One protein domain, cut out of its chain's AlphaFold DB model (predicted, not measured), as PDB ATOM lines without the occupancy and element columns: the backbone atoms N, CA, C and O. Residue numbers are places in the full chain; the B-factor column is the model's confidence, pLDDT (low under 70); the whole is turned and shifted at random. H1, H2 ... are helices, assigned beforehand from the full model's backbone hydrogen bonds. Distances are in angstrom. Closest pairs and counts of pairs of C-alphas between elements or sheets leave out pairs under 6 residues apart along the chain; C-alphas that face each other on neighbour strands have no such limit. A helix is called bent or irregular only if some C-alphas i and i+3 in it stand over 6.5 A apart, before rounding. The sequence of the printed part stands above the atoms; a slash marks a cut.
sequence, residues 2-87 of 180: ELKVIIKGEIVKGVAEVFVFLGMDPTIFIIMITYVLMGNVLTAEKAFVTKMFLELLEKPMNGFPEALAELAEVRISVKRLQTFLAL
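What this domain is: This is residues 2 to 87 of the 180 residues of the protein "uncharacterized protein LOC109464160" of Branchiostoma belcheri (UniProt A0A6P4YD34). The model is an open V: H1 and then H2 make one limb, and the long, bent but nearly straight H3 makes the other. Residues 2 to 24 and 59 to 87 stand free. The printed part has 86 residues with three named helices, in the order H1, H2, H3, and no named strand: all helix, extended, with a radius of gyration of the C-alphas of 20.7 A and spans of 70 by 29 by 19 A.

Where its parts are: Find C-alpha 2 at (86.157, -120.748, -54.260); from there H1, residues 2 to 21, runs 28.9 A. H2, residues 26 to 37, runs 16.4 A. H3, residues 44 to 85, was assigned as one helix by its hydrogen bonds but is bent: C-alphas 62 and 65 are 6.6 A apart. Its arms are H3a, residues 44 to 62, 26.7 A, and H3b, residues 65 to 85, 30.5 A, ending at C-alpha 85, (62.929, -105.783, -42.856).

How they stand to each other: H1 is apart from H2, H3a and H3b. Look at Ile 28 and Lys 51, the closest C-alphas of H2 and H3a, 6.5 A apart: this helical hairpin only just touches, with 3 pairs of C-alphas within 8 A, at a steep tilt of 41 degrees, opposite ways. H3a and H3b stand at a shallow tilt of 19 degrees. Every O i to N i+4 pair is within hydrogen-bond range in H1, H2 and H3b, and 13 of 15 in H3a.

The domain as a whole: The C-alphas farthest apart, of Gly 39 and Leu 87, are 70.1 A apart. The printed part has no cut; the link H1 to H2 is tight and H2 to H3 short. No printed residue has a pLDDT under 70.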
ATOM      1  N   GLU A   2      86.174-121.659 -55.429       85.50
ATOM      2  CA  GLU A   2      86.157-120.748 -54.260       85.50
ATOM      3  C   GLU A   2      87.215-121.024 -53.169       85.50
ATOM      4  O   GLU A   2      88.001-120.148 -52.823       85.50
ATOM      5  N   LEU A   3      87.310-122.263 -52.665       88.06
ATOM      6  CA  LEU A   3      88.195-122.593 -51.535       88.06
ATOM      7  C   LEU A   3      89.685-122.349 -51.838       88.06
ATOM      8  O   LEU A   3      90.457-121.979 -50.960       88.06
ATOM      9  N   LYS A   4      90.091-122.520 -53.102       87.81
ATOM     10  CA  LYS A   4      91.475-122.263 -53.524       87.81
ATOM     11  C   LYS A   4      91.814-120.772 -53.488       87.81
ATOM     12  O   LYS A   4      92.988-120.444 -53.375       87.81
ATOM     13  N   VAL A   5      90.824-119.889 -53.621       90.62
ATOM     14  CA  VAL A   5      91.017-118.433 -53.560       90.62
ATOM     15  C   VAL A   5      91.210-117.998 -52.111       90.62
ATOM     16  O   VAL A   5      92.156-117.274 -51.822       90.62
ATOM     17  N   ILE A   6      90.391-118.533 -51.201       91.31
ATOM     18  CA  ILE A   6      90.484-118.248 -49.763       91.31
ATOM     19  C   ILE A   6      91.831-118.731 -49.218       91.31
ATOM     20  O   ILE A   6      92.592-117.937 -48.686       91.31
ATOM     21  N   ILE A   7      92.206-119.992 -49.466       93.31
ATOM     22  CA  ILE A   7      93.467-120.560 -48.953       93.31
ATOM     23  C   ILE A   7      94.696-119.784 -49.450       93.31
ATOM     24  O   ILE A   7      95.648-119.587 -48.699       93.31
ATOM     25  N   LYS A   8      94.693-119.314 -50.703       91.69
ATOM     26  CA  LYS A   8      95.793-118.491 -51.228       91.69
ATOM     27  C   LYS A   8      95.899-117.146 -50.507       91.69
ATOM     28  O   LYS A   8      97.013-116.708 -50.249       91.69
ATOM     29  N   GLY A   9      94.768-116.511 -50.194       90.06
ATOM     30  CA  GLY A   9      94.737-115.267 -49.422       90.06
ATOM     31  C   GLY A   9      95.216-115.465 -47.984       90.06
ATOM     32  O   GLY A   9      96.058-114.706 -47.512       90.06
ATOM     33  N   GLU A  10      94.756-116.534 -47.335       89.62
ATOM     34  CA  GLU A  10      95.129-116.876 -45.958       89.62
ATOM     35  C   GLU A  10      96.623-117.201 -45.816       89.62
ATOM     36  O   GLU A  10      97.264-116.756 -44.868       89.62
ATOM     37  N   ILE A  11      97.230-117.896 -46.788       94.94
ATOM     38  CA  ILE A  11      98.678-118.172 -46.762       94.94
ATOM     39  C   ILE A  11      99.491-116.875 -46.850       94.94
ATOM     40  O   ILE A  11     100.482-116.728 -46.139       94.94
ATOM     41  N   VAL A  12      99.096-115.929 -47.708       92.31
ATOM     42  CA  VAL A  12      99.834-114.666 -47.877       92.31
ATOM     43  C   VAL A  12      99.781-113.824 -46.604       92.31
ATOM     44  O   VAL A  12     100.818-113.325 -46.168       92.31
ATOM     45  N   LYS A  13      98.599-113.706 -45.988       88.44
ATOM     46  CA  LYS A  13      98.436-113.004 -44.708       88.44
ATOM     47  C   LYS A  13      99.240-113.674 -43.593       88.44
ATOM     48  O   LYS A  13     100.018-113.003 -42.925       88.44
ATOM     49  N   GLY A  14      99.151-115.000 -43.479       89.94
ATOM     50  CA  GLY A  14      99.888-115.756 -42.466       89.94
ATOM     51  C   GLY A  14     101.408-115.613 -42.589       89.94
ATOM     52  O   GLY A  14     102.095-115.457 -41.586       89.94
ATOM     53  N   VAL A  15     101.959-115.596 -43.807       91.25
ATOM     54  CA  VAL A  15     103.402-115.365 -44.011       91.25
ATOM     55  C   VAL A  15     103.818-113.958 -43.564       91.25
ATOM     56  O   VAL A  15     104.886-113.803 -42.968       91.25
ATOM     57  N   ALA A  16     102.986-112.943 -43.813       86.12
ATOM     58  CA  ALA A  16     103.253-111.574 -43.378       86.12
ATOM     59  C   ALA A  16     103.204-111.430 -41.845       86.12
ATOM     60  O   ALA A  16     104.078-110.792 -41.261       86.12
ATOM     61  N   GLU A  17     102.244-112.072 -41.180       86.31
ATOM     62  CA  GLU A  17     102.123-112.053 -39.716       86.31
ATOM     63  C   GLU A  17     103.279-112.775 -39.016       86.31
ATOM     64  O   GLU A  17     103.780-112.292 -38.002       86.31
ATOM     65  N   VAL A  18     103.763-113.893 -39.568       90.69
ATOM     66  CA  VAL A  18     104.920-114.617 -39.010       90.69
ATOM     67  C   VAL A  18     106.180-113.751 -39.032       90.69
ATOM     68  O   VAL A  18     106.969-113.796 -38.089       90.69
ATOM     69  N   PHE A  19     106.366-112.937 -40.072       83.38
ATOM     70  CA  PHE A  19     107.498-112.014 -40.150       83.38
ATOM     71  C   PHE A  19     107.474-110.982 -39.012       83.38
ATOM     72  O   PHE A  19     108.499-110.746 -38.373       83.38
ATOM     73  N   VAL A  20     106.291-110.444 -38.702       82.06
ATOM     74  CA  VAL A  20     106.083-109.508 -37.586       82.06
ATOM     75  C   VAL A  20     106.237-110.212 -36.234       82.06
ATOM     76  O   VAL A  20     106.879-109.691 -35.327       82.06
ATOM     77  N   PHE A  21     105.712-111.431 -36.092       85.06
ATOM     78  CA  PHE A  21     105.816-112.214 -34.856       85.06
ATOM     79  C   PHE A  21     107.261-112.581 -34.498       85.06
ATOM     80  O   PHE A  21     107.622-112.628 -33.325       85.06
ATOM     81  N   LEU A  22     108.110-112.804 -35.506       85.81
ATOM     82  CA  LEU A  22     109.545-113.027 -35.320       85.81
ATOM     83  C   LEU A  22     110.290-111.780 -34.800       85.81
ATOM     84  O   LEU A  22     111.485-111.870 -34.524       85.81
ATOM     85  N   GLY A  23     109.613-110.637 -34.648       74.81
ATOM     86  CA  GLY A  23     110.202-109.392 -34.148       74.81
ATOM     87  C   GLY A  23     111.175-108.755 -35.139       74.81
ATOM     88  O   GLY A  23     112.056-107.987 -34.752       74.81
ATOM     89  N   MET A  24     111.056-109.119 -36.417       81.31
ATOM     90  CA  MET A  24     111.846-108.546 -37.492       81.31
ATOM     91  C   MET A  24     111.173-107.252 -37.942       81.31
ATOM     92  O   MET A  24     110.376-107.258 -38.873       81.31
ATOM     93  N   ASP A  25     111.524-106.141 -37.301       81.31
ATOM     94  CA  ASP A  25     111.027-104.818 -37.685       81.31
ATOM     95  C   ASP A  25     112.075-104.112 -38.558       81.31
ATOM     96  O   ASP A  25     112.940-103.404 -38.037       81.31
ATOM     97  N   PRO A  26     112.073-104.270 -39.897       86.50
ATOM     98  CA  PRO A  26     113.077-103.641 -40.758       86.50
ATOM     99  C   PRO A  26     113.064-102.108 -40.644       86.50
ATOM    100  O   PRO A  26     114.091-101.467 -40.870       86.50
ATOM    101  N   THR A  27     111.930-101.524 -40.243       89.69
ATOM    102  CA  THR A  27     111.720-100.085 -40.057       89.69
ATOM    103  C   THR A  27     112.773 -99.465 -39.141       89.69
ATOM    104  O   THR A  27     113.426 -98.491 -39.527       89.69
ATOM    105  N   ILE A  28     113.008-100.044 -37.956       91.00
ATOM    106  CA  ILE A  28     113.966 -99.479 -36.995       91.00
ATOM    107  C   ILE A  28     115.402 -99.578 -37.517       91.00
ATOM    108  O   ILE A  28     116.176 -98.634 -37.368       91.00
ATOM    109  N   PHE A  29     115.754-100.675 -38.195       91.31
ATOM    110  CA  PHE A  29     117.087-100.854 -38.772       91.31
ATOM    111  C   PHE A  29     117.368 -99.823 -39.865       91.31
ATOM    112  O   PHE A  29     118.417 -99.183 -39.844       91.31
ATOM    113  N   ILE A  30     116.423 -99.608 -40.783       93.69
ATOM    114  CA  ILE A  30     116.564 -98.630 -41.870       93.69
ATOM    115  C   ILE A  30     116.712 -97.211 -41.303       93.69
ATOM    116  O   ILE A  30     117.573 -96.449 -41.748       93.69
ATOM    117  N   ILE A  31     115.927 -96.858 -40.284       93.94
ATOM    118  CA  ILE A  31     115.976 -95.531 -39.657       93.94
ATOM    119  C   ILE A  31     117.298 -95.311 -38.915       93.94
ATOM    120  O   ILE A  31     117.915 -94.257 -39.050       93.94
ATOM    121  N   MET A  32     117.791 -96.312 -38.183       93.69
ATOM    122  CA  MET A  32     119.079 -96.203 -37.491       93.69
ATOM    123  C   MET A  32     120.251 -96.117 -38.473       93.69
ATOM    124  O   MET A  32     121.143 -95.290 -38.291       93.69
ATOM    125  N   ILE A  33     120.234 -96.916 -39.544       94.75
ATOM    126  CA  ILE A  33     121.256 -96.887 -40.599       94.75
ATOM    127  C   ILE A  33     121.279 -95.512 -41.270       94.75
ATOM    128  O   ILE A  33     122.328 -94.873 -41.322       94.75
ATOM    129  N   THR A  34     120.131 -95.014 -41.733       95.31
ATOM    130  CA  THR A  34     120.042 -93.696 -42.388       95.31
ATOM    131  C   THR A  34     120.493 -92.561 -41.468       95.31
ATOM    132  O   THR A  34     121.201 -91.657 -41.911       95.31
ATOM    133  N   TYR A  35     120.174 -92.638 -40.175       94.56
ATOM    134  CA  TYR A  35     120.623 -91.666 -39.183       94.56
ATOM    135  C   TYR A  35     122.155 -91.642 -39.020       94.56
ATOM    136  O   TYR A  35     122.737 -90.556 -38.966       94.56
ATOM    137  N   VAL A  36     122.816 -92.807 -39.008       95.31
ATOM    138  CA  VAL A  36     124.290 -92.915 -38.957       95.31
ATOM    139  C   VAL A  36     124.937 -92.460 -40.265       95.31
ATOM    140  O   VAL A  36     125.937 -91.744 -40.232       95.31
ATOM    141  N   LEU A  37     124.366 -92.823 -41.420       95.62
ATOM    142  CA  LEU A  37     124.880 -92.422 -42.738       95.62
ATOM    143  C   LEU A  37     124.879 -90.902 -42.926       95.62
ATOM    144  O   LEU A  37     125.728 -90.368 -43.633       95.62
ATOM    145  N   MET A  38     123.960 -90.204 -42.264       94.69
ATOM    146  CA  MET A  38     123.882 -88.745 -42.274       94.69
ATOM    147  C   MET A  38     124.955 -88.068 -41.396       94.69
ATOM    148  O   MET A  38     124.966 -86.847 -41.271       94.69
ATOM    149  N   GLY A  39     125.862 -88.844 -40.790       91.56
ATOM    150  CA  GLY A  39     126.972 -88.349 -39.971       91.56
ATOM    151  C   GLY A  39     126.605 -88.061 -38.515       91.56
ATOM    152  O   GLY A  39     127.405 -87.474 -37.789       91.56
ATOM    153  N   ASN A  40     125.411 -88.463 -38.065       91.81
ATOM    154  CA  ASN A  40     124.980 -88.239 -36.688       91.81
ATOM    155  C   ASN A  40     125.472 -89.345 -35.745       91.81
ATOM    156  O   ASN A  40     125.505 -90.525 -36.093       91.81
ATOM    157  N   VAL A  41     125.777 -88.972 -34.498       91.88
ATOM    158  CA  VAL A  41     126.132 -89.932 -33.442       91.88
ATOM    159  C   VAL A  41     124.866 -90.577 -32.881       91.88
ATOM    160  O   VAL A  41     123.924 -89.887 -32.463       91.88
ATOM    161  N   LEU A  42     124.848 -91.909 -32.894       93.19
ATOM    162  CA  LEU A  42     123.741 -92.735 -32.426       93.19
ATOM    163  C   LEU A  42     123.922 -93.041 -30.937       93.19
ATOM    164  O   LEU A  42     124.762 -93.845 -30.542       93.19
ATOM    165  N   THR A  43     123.132 -92.356 -30.110       94.31
ATOM    166  CA  THR A  43     123.084 -92.558 -28.655       94.31
ATOM    167  C   THR A  43     121.912 -93.471 -28.301       94.31
ATOM    168  O   THR A  43     120.854 -93.387 -28.928       94.31
ATOM    169  N   ALA A  44     122.064 -94.295 -27.259       94.19
ATOM    170  CA  ALA A  44     121.018 -95.204 -26.780       94.19
ATOM    171  C   ALA A  44     119.692 -94.490 -26.454       94.19
ATOM    172  O   ALA A  44     118.624 -95.006 -26.769       94.19
ATOM    173  N   GLU A  45     119.760 -93.275 -25.900       94.69
ATOM    174  CA  GLU A  45     118.592 -92.433 -25.615       94.69
ATOM    175  C   GLU A  45     117.760 -92.153 -26.875       94.69
ATOM    176  O   GLU A  45     116.553 -92.382 -26.897       94.69
ATOM    177  N   LYS A  46     118.417 -91.737 -27.965       93.62
ATOM    178  CA  LYS A  46     117.747 -91.451 -29.239       93.62
ATOM    179  C   LYS A  46     117.168 -92.720 -29.849       93.62
ATOM    180  O   LYS A  46     116.029 -92.709 -30.298       93.62
ATOM    181  N   ALA A  47     117.924 -93.817 -29.816       93.50
ATOM    182  CA  ALA A  47     117.478 -95.081 -30.384       93.50
ATOM    183  C   ALA A  47     116.222 -95.624 -29.688       93.50
ATOM    184  O   ALA A  47     115.289 -96.083 -30.349       93.50
ATOM    185  N   PHE A  48     116.180 -95.515 -28.360       94.25
ATOM    186  CA  PHE A  48     115.033 -95.918 -27.560       94.25
ATOM    187  C   PHE A  48     113.804 -95.049 -27.846       94.25
ATOM    188  O   PHE A  48     112.735 -95.584 -28.135       94.25
ATOM    189  N   VAL A  49     113.955 -93.720 -27.846       95.00
ATOM    190  CA  VAL A  49     112.846 -92.793 -28.124       95.00
ATOM    191  C   VAL A  49     112.296 -92.989 -29.537       95.00
ATOM    192  O   VAL A  49     111.082 -93.061 -29.716       95.00
ATOM    193  N   THR A  50     113.165 -93.132 -30.541       94.44
ATOM    194  CA  THR A  50     112.749 -93.393 -31.924       94.44
ATOM    195  C   THR A  50     111.971 -94.699 -32.039       94.44
ATOM    196  O   THR A  50     110.931 -94.717 -32.689       94.44
ATOM    197  N   LYS A  51     112.423 -95.774 -31.385       92.50
ATOM    198  CA  LYS A  51     111.703 -97.051 -31.386       92.50
ATOM    199  C   LYS A  51     110.306 -96.921 -30.776       92.50
ATOM    200  O   LYS A  51     109.335 -97.305 -31.415       92.50
ATOM    201  N   MET A  52     110.201 -96.324 -29.590       94.81
ATOM    202  CA  MET A  52     108.915 -96.129 -28.909       94.81
ATOM    203  C   MET A  52     107.942 -95.285 -29.745       94.81
ATOM    204  O   MET A  52     106.749 -95.574 -29.815       94.81
ATOM    205  N   PHE A  53     108.451 -94.244 -30.409       94.00
ATOM    206  CA  PHE A  53     107.646 -93.407 -31.294       94.00
ATOM    207  C   PHE A  53     107.116 -94.183 -32.508       94.00
ATOM    208  O   PHE A  53     105.950 -94.038 -32.870       94.00
ATOM    209  N   LEU A  54     107.957 -95.017 -33.124       92.38
ATOM    210  CA  LEU A  54     107.560 -95.833 -34.271       92.38
ATOM    211  C   LEU A  54     106.529 -96.892 -33.882       92.38
ATOM    212  O   LEU A  54     105.525 -97.015 -34.571       92.38
ATOM    213  N   GLU A  55     106.704 -97.572 -32.749       90.81
ATOM    214  CA  GLU A  55     105.723 -98.546 -32.251       90.81
ATOM    215  C   GLU A  55     104.345 -97.902 -32.014       90.81
ATOM    216  O   GLU A  55     103.313 -98.497 -32.330       90.81
ATOM    217  N   LEU A  56     104.309 -96.661 -31.511       93.44
ATOM    218  CA  LEU A  56     103.060 -95.920 -31.325       93.44
ATOM    219  C   LEU A  56     102.397 -95.541 -32.656       93.44
ATOM    220  O   LEU A  56     101.170 -95.502 -32.731       93.44
ATOM    221  N   LEU A  57     103.186 -95.254 -33.693       93.12
ATOM    222  CA  LEU A  57     102.692 -94.864 -35.014       93.12
ATOM    223  C   LEU A  57     102.261 -96.069 -35.865       93.12
ATOM    224  O   LEU A  57     101.290 -95.983 -36.615       93.12
ATOM    225  N   GLU A  58     102.951 -97.198 -35.740       89.12
ATOM    226  CA  GLU A  58     102.664 -98.414 -36.504       89.12
ATOM    227  C   GLU A  58     101.291 -98.998 -36.155       89.12
ATOM    228  O   GLU A  58     100.581 -99.466 -37.043       89.12
ATOM    229  N   LYS A  59     100.854 -98.914 -34.892       87.69
ATOM    230  CA  LYS A  59      99.532 -99.406 -34.460       87.69
ATOM    231  C   LYS A  59      98.354 -98.756 -35.205       87.69
ATOM    232  O   LYS A  59      97.578 -99.498 -35.807       87.69
ATOM    233  N   PRO A  60      98.185 -97.419 -35.220       93.19
ATOM    234  CA  PRO A  60      97.106 -96.784 -35.971       93.19
ATOM    235  C   PRO A  60      97.299 -96.902 -37.487       93.19
ATOM    236  O   PRO A  60      96.312 -97.011 -38.207       93.19
ATOM    237  N   MET A  61      98.542 -96.920 -37.982       91.75
ATOM    238  CA  MET A  61      98.818 -97.048 -39.415       91.75
ATOM    239  C   MET A  61      98.419 -98.427 -39.959       91.75
ATOM    240  O   MET A  61      97.833 -98.508 -41.038       91.75
ATOM    241  N   ASN A  62      98.673 -99.490 -39.193       88.94
ATOM    242  CA  ASN A  62      98.292-100.856 -39.549       88.94
ATOM    243  C   ASN A  62      96.807-101.138 -39.280       88.94
ATOM    244  O   ASN A  62      96.163-101.805 -40.083       88.94
ATOM    245  N   GLY A  63      96.244-100.604 -38.192       91.88
ATOM    246  CA  GLY A  63      94.838-100.828 -37.837       91.88
ATOM    247  C   GLY A  63      93.838-100.044 -38.694       91.88
ATOM    248  O   GLY A  63      92.694-100.462 -38.843       91.88
ATOM    249  N   PHE A  64      94.242 -98.921 -39.293       95.12
ATOM    250  CA  PHE A  64      93.361 -98.102 -40.131       95.12
ATOM    251  C   PHE A  64      92.734 -98.853 -41.326       95.12
ATOM    252  O   PHE A  64      91.507 -98.805 -41.468       95.12
ATOM    253  N   PRO A  65      93.502 -99.542 -42.196       92.50
ATOM    254  CA  PRO A  65      92.921-100.275 -43.320       92.50
ATOM    255  C   PRO A  65      92.046-101.457 -42.879       92.50
ATOM    256  O   PRO A  65      91.035-101.730 -43.524       92.50
ATOM    257  N   GLU A  66      92.407-102.130 -41.785       92.44
ATOM    258  CA  GLU A  66      91.633-103.238 -41.215       92.44
ATOM    259  C   GLU A  66      90.276-102.753 -40.690       92.44
ATOM    260  O   GLU A  66      89.234-103.237 -41.130       92.44
ATOM    261  N   ALA A  67      90.271-101.693 -39.878       95.50
ATOM    262  CA  ALA A  67      89.045-101.074 -39.380       95.50
ATOM    263  C   ALA A  67      88.141-100.563 -40.517       95.50
ATOM    264  O   ALA A  67      86.912-100.623 -40.433       95.50
ATOM    265  N   LEU A  68      88.731-100.064 -41.609       95.94
ATOM    266  CA  LEU A  68      87.972 -99.632 -42.779       95.94
ATOM    267  C   LEU A  68      87.304-100.812 -43.504       95.94
ATOM    268  O   LEU A  68      86.174-100.671 -43.984       95.94
ATOM    269  N   ALA A  69      87.977-101.962 -43.581       95.75
ATOM    270  CA  ALA A  69      87.413-103.181 -44.152       95.75
ATOM    271  C   ALA A  69      86.234-103.691 -43.309       95.75
ATOM    272  O   ALA A  69      85.150-103.914 -43.851       95.75
ATOM    273  N   GLU A  70      86.396-103.760 -41.987       95.44
ATOM    274  CA  GLU A  70      85.323-104.142 -41.058       95.44
ATOM    275  C   GLU A  70      84.118-103.200 -41.164       95.44
ATOM    276  O   GLU A  70      82.970-103.639 -41.250       95.44
ATOM    277  N   LEU A  71      84.354-101.887 -41.250       97.25
ATOM    278  CA  LEU A  71      83.281-100.911 -41.428       97.25
ATOM    279  C   LEU A  71      82.517-101.132 -42.744       97.25
ATOM    280  O   LEU A  71      81.290-100.980 -42.789       97.25
ATOM    281  N   ALA A  72      83.218-101.491 -43.820       96.88
ATOM    282  CA  ALA A  72      82.588-101.820 -45.093       96.88
ATOM    283  C   ALA A  72      81.723-103.087 -44.984       96.88
ATOM    284  O   ALA A  72      80.594-103.098 -45.487       96.88
ATOM    285  N   GLU A  73      82.197-104.118 -44.285       94.88
ATOM    286  CA  GLU A  73      81.447-105.352 -44.029       94.88
ATOM    287  C   GLU A  73      80.202-105.107 -43.172       94.88
ATOM    288  O   GLU A  73      79.106-105.560 -43.526       94.88
ATOM    289  N   VAL A  74      80.324-104.316 -42.101       97.62
ATOM    290  CA  VAL A  74      79.191-103.902 -41.260       97.62
ATOM    291  C   VAL A  74      78.177-103.130 -42.095       97.62
ATOM    292  O   VAL A  74      76.982-103.424 -42.054       97.62
ATOM    293  N   ARG A  75      78.630-102.189 -42.929       97.25
ATOM    294  CA  ARG A  75      77.744-101.409 -43.801       97.25
ATOM    295  C   ARG A  75      76.964-102.294 -44.773       97.25
ATOM    296  O   ARG A  75      75.777-102.056 -44.992       97.25
ATOM    297  N   ILE A  76      77.610-103.286 -45.382       97.12
ATOM    298  CA  ILE A  76      76.946-104.229 -46.294       97.12
ATOM    299  C   ILE A  76      75.956-105.110 -45.523       97.12
ATOM    300  O   ILE A  76      74.841-105.330 -45.996       97.12
ATOM    301  N   SER A  77      76.330-105.564 -44.328       97.75
ATOM    302  CA  SER A  77      75.482-106.381 -43.456       97.75
ATOM    303  C   SER A  77      74.212-105.637 -43.041       97.75
ATOM    304  O   SER A  77      73.111-106.153 -43.223       97.75
ATOM    305  N   VAL A  78      74.341-104.382 -42.599       97.44
ATOM    306  CA  VAL A  78      73.202-103.523 -42.238       97.44
ATOM    307  C   VAL A  78      72.271-103.306 -43.429       97.44
ATOM    308  O   VAL A  78      71.059-103.423 -43.282       97.44
ATOM    309  N   LYS A  79      72.807-103.058 -44.630       97.00
ATOM    310  CA  LYS A  79      71.977-102.899 -45.836       97.00
ATOM    311  C   LYS A  79      71.141-104.142 -46.144       97.00
ATOM    312  O   LYS A  79      69.977-104.010 -46.501       97.00
ATOM    313  N   ARG A  80      71.706-105.344 -45.987       95.81
ATOM    314  CA  ARG A  80      70.970-106.605 -46.200       95.81
ATOM    315  C   ARG A  80      69.838-106.774 -45.190       95.81
ATOM    316  O   ARG A  80      68.749-107.191 -45.573       95.81
ATOM    317  N   LEU A  81      70.079-106.403 -43.932       96.38
ATOM    318  CA  LEU A  81      69.051-106.407 -42.890       96.38
ATOM    319  C   LEU A  81      67.931-105.408 -43.196       96.38
ATOM    320  O   LEU A  81      66.763-105.749 -43.064       96.38
ATOM    321  N   GLN A  82      68.272-104.208 -43.667       95.88
ATOM    322  CA  GLN A  82      67.282-103.210 -44.076       95.88
ATOM    323  C   GLN A  82      66.396-103.717 -45.217       95.88
ATOM    324  O   GLN A  82      65.183-103.558 -45.156       95.88
ATOM    325  N   THR A  83      66.978-104.363 -46.231       94.50
ATOM    326  CA  THR A  83      66.200-104.960 -47.327       94.50
ATOM    327  C   THR A  83      65.284-106.078 -46.838       94.50
ATOM    328  O   THR A  83      64.156-106.161 -47.301       94.50
ATOM    329  N   PHE A  84      65.739-106.913 -45.899       93.94
ATOM    330  CA  PHE A  84      64.916-107.977 -45.320       93.94
ATOM    331  C   PHE A  84      63.736-107.427 -44.507       93.94
ATOM    332  O   PHE A  84      62.620-107.907 -44.655       93.94
ATOM    333  N   LEU A  85      63.971-106.403 -43.683       92.56
ATOM    334  CA  LEU A  85      62.929-105.783 -42.856       92.56
ATOM    335  C   LEU A  85      61.922-104.949 -43.663       92.56
ATOM    336  O   LEU A  85      60.854-104.644 -43.155       92.56
ATOM    337  N   ALA A  86      62.265-104.567 -44.894       92.50
ATOM    338  CA  ALA A  86      61.388-103.823 -45.797       92.50
ATOM    339  C   ALA A  86      60.556-104.727 -46.731       92.50
ATOM    340  O   ALA A  86      59.918-104.215 -47.649       92.50
ATOM    341  N   LEU A  87      60.603-106.053 -46.558       91.62
ATOM    342  CA  LEU A  87      59.759-106.982 -47.313       91.62
ATOM    343  C   LEU A  87      58.300-106.873 -46.853       91.62
ATOM    344  O   LEU A  87      58.045-106.701 -45.663       91.62
TER     345      LEU A  87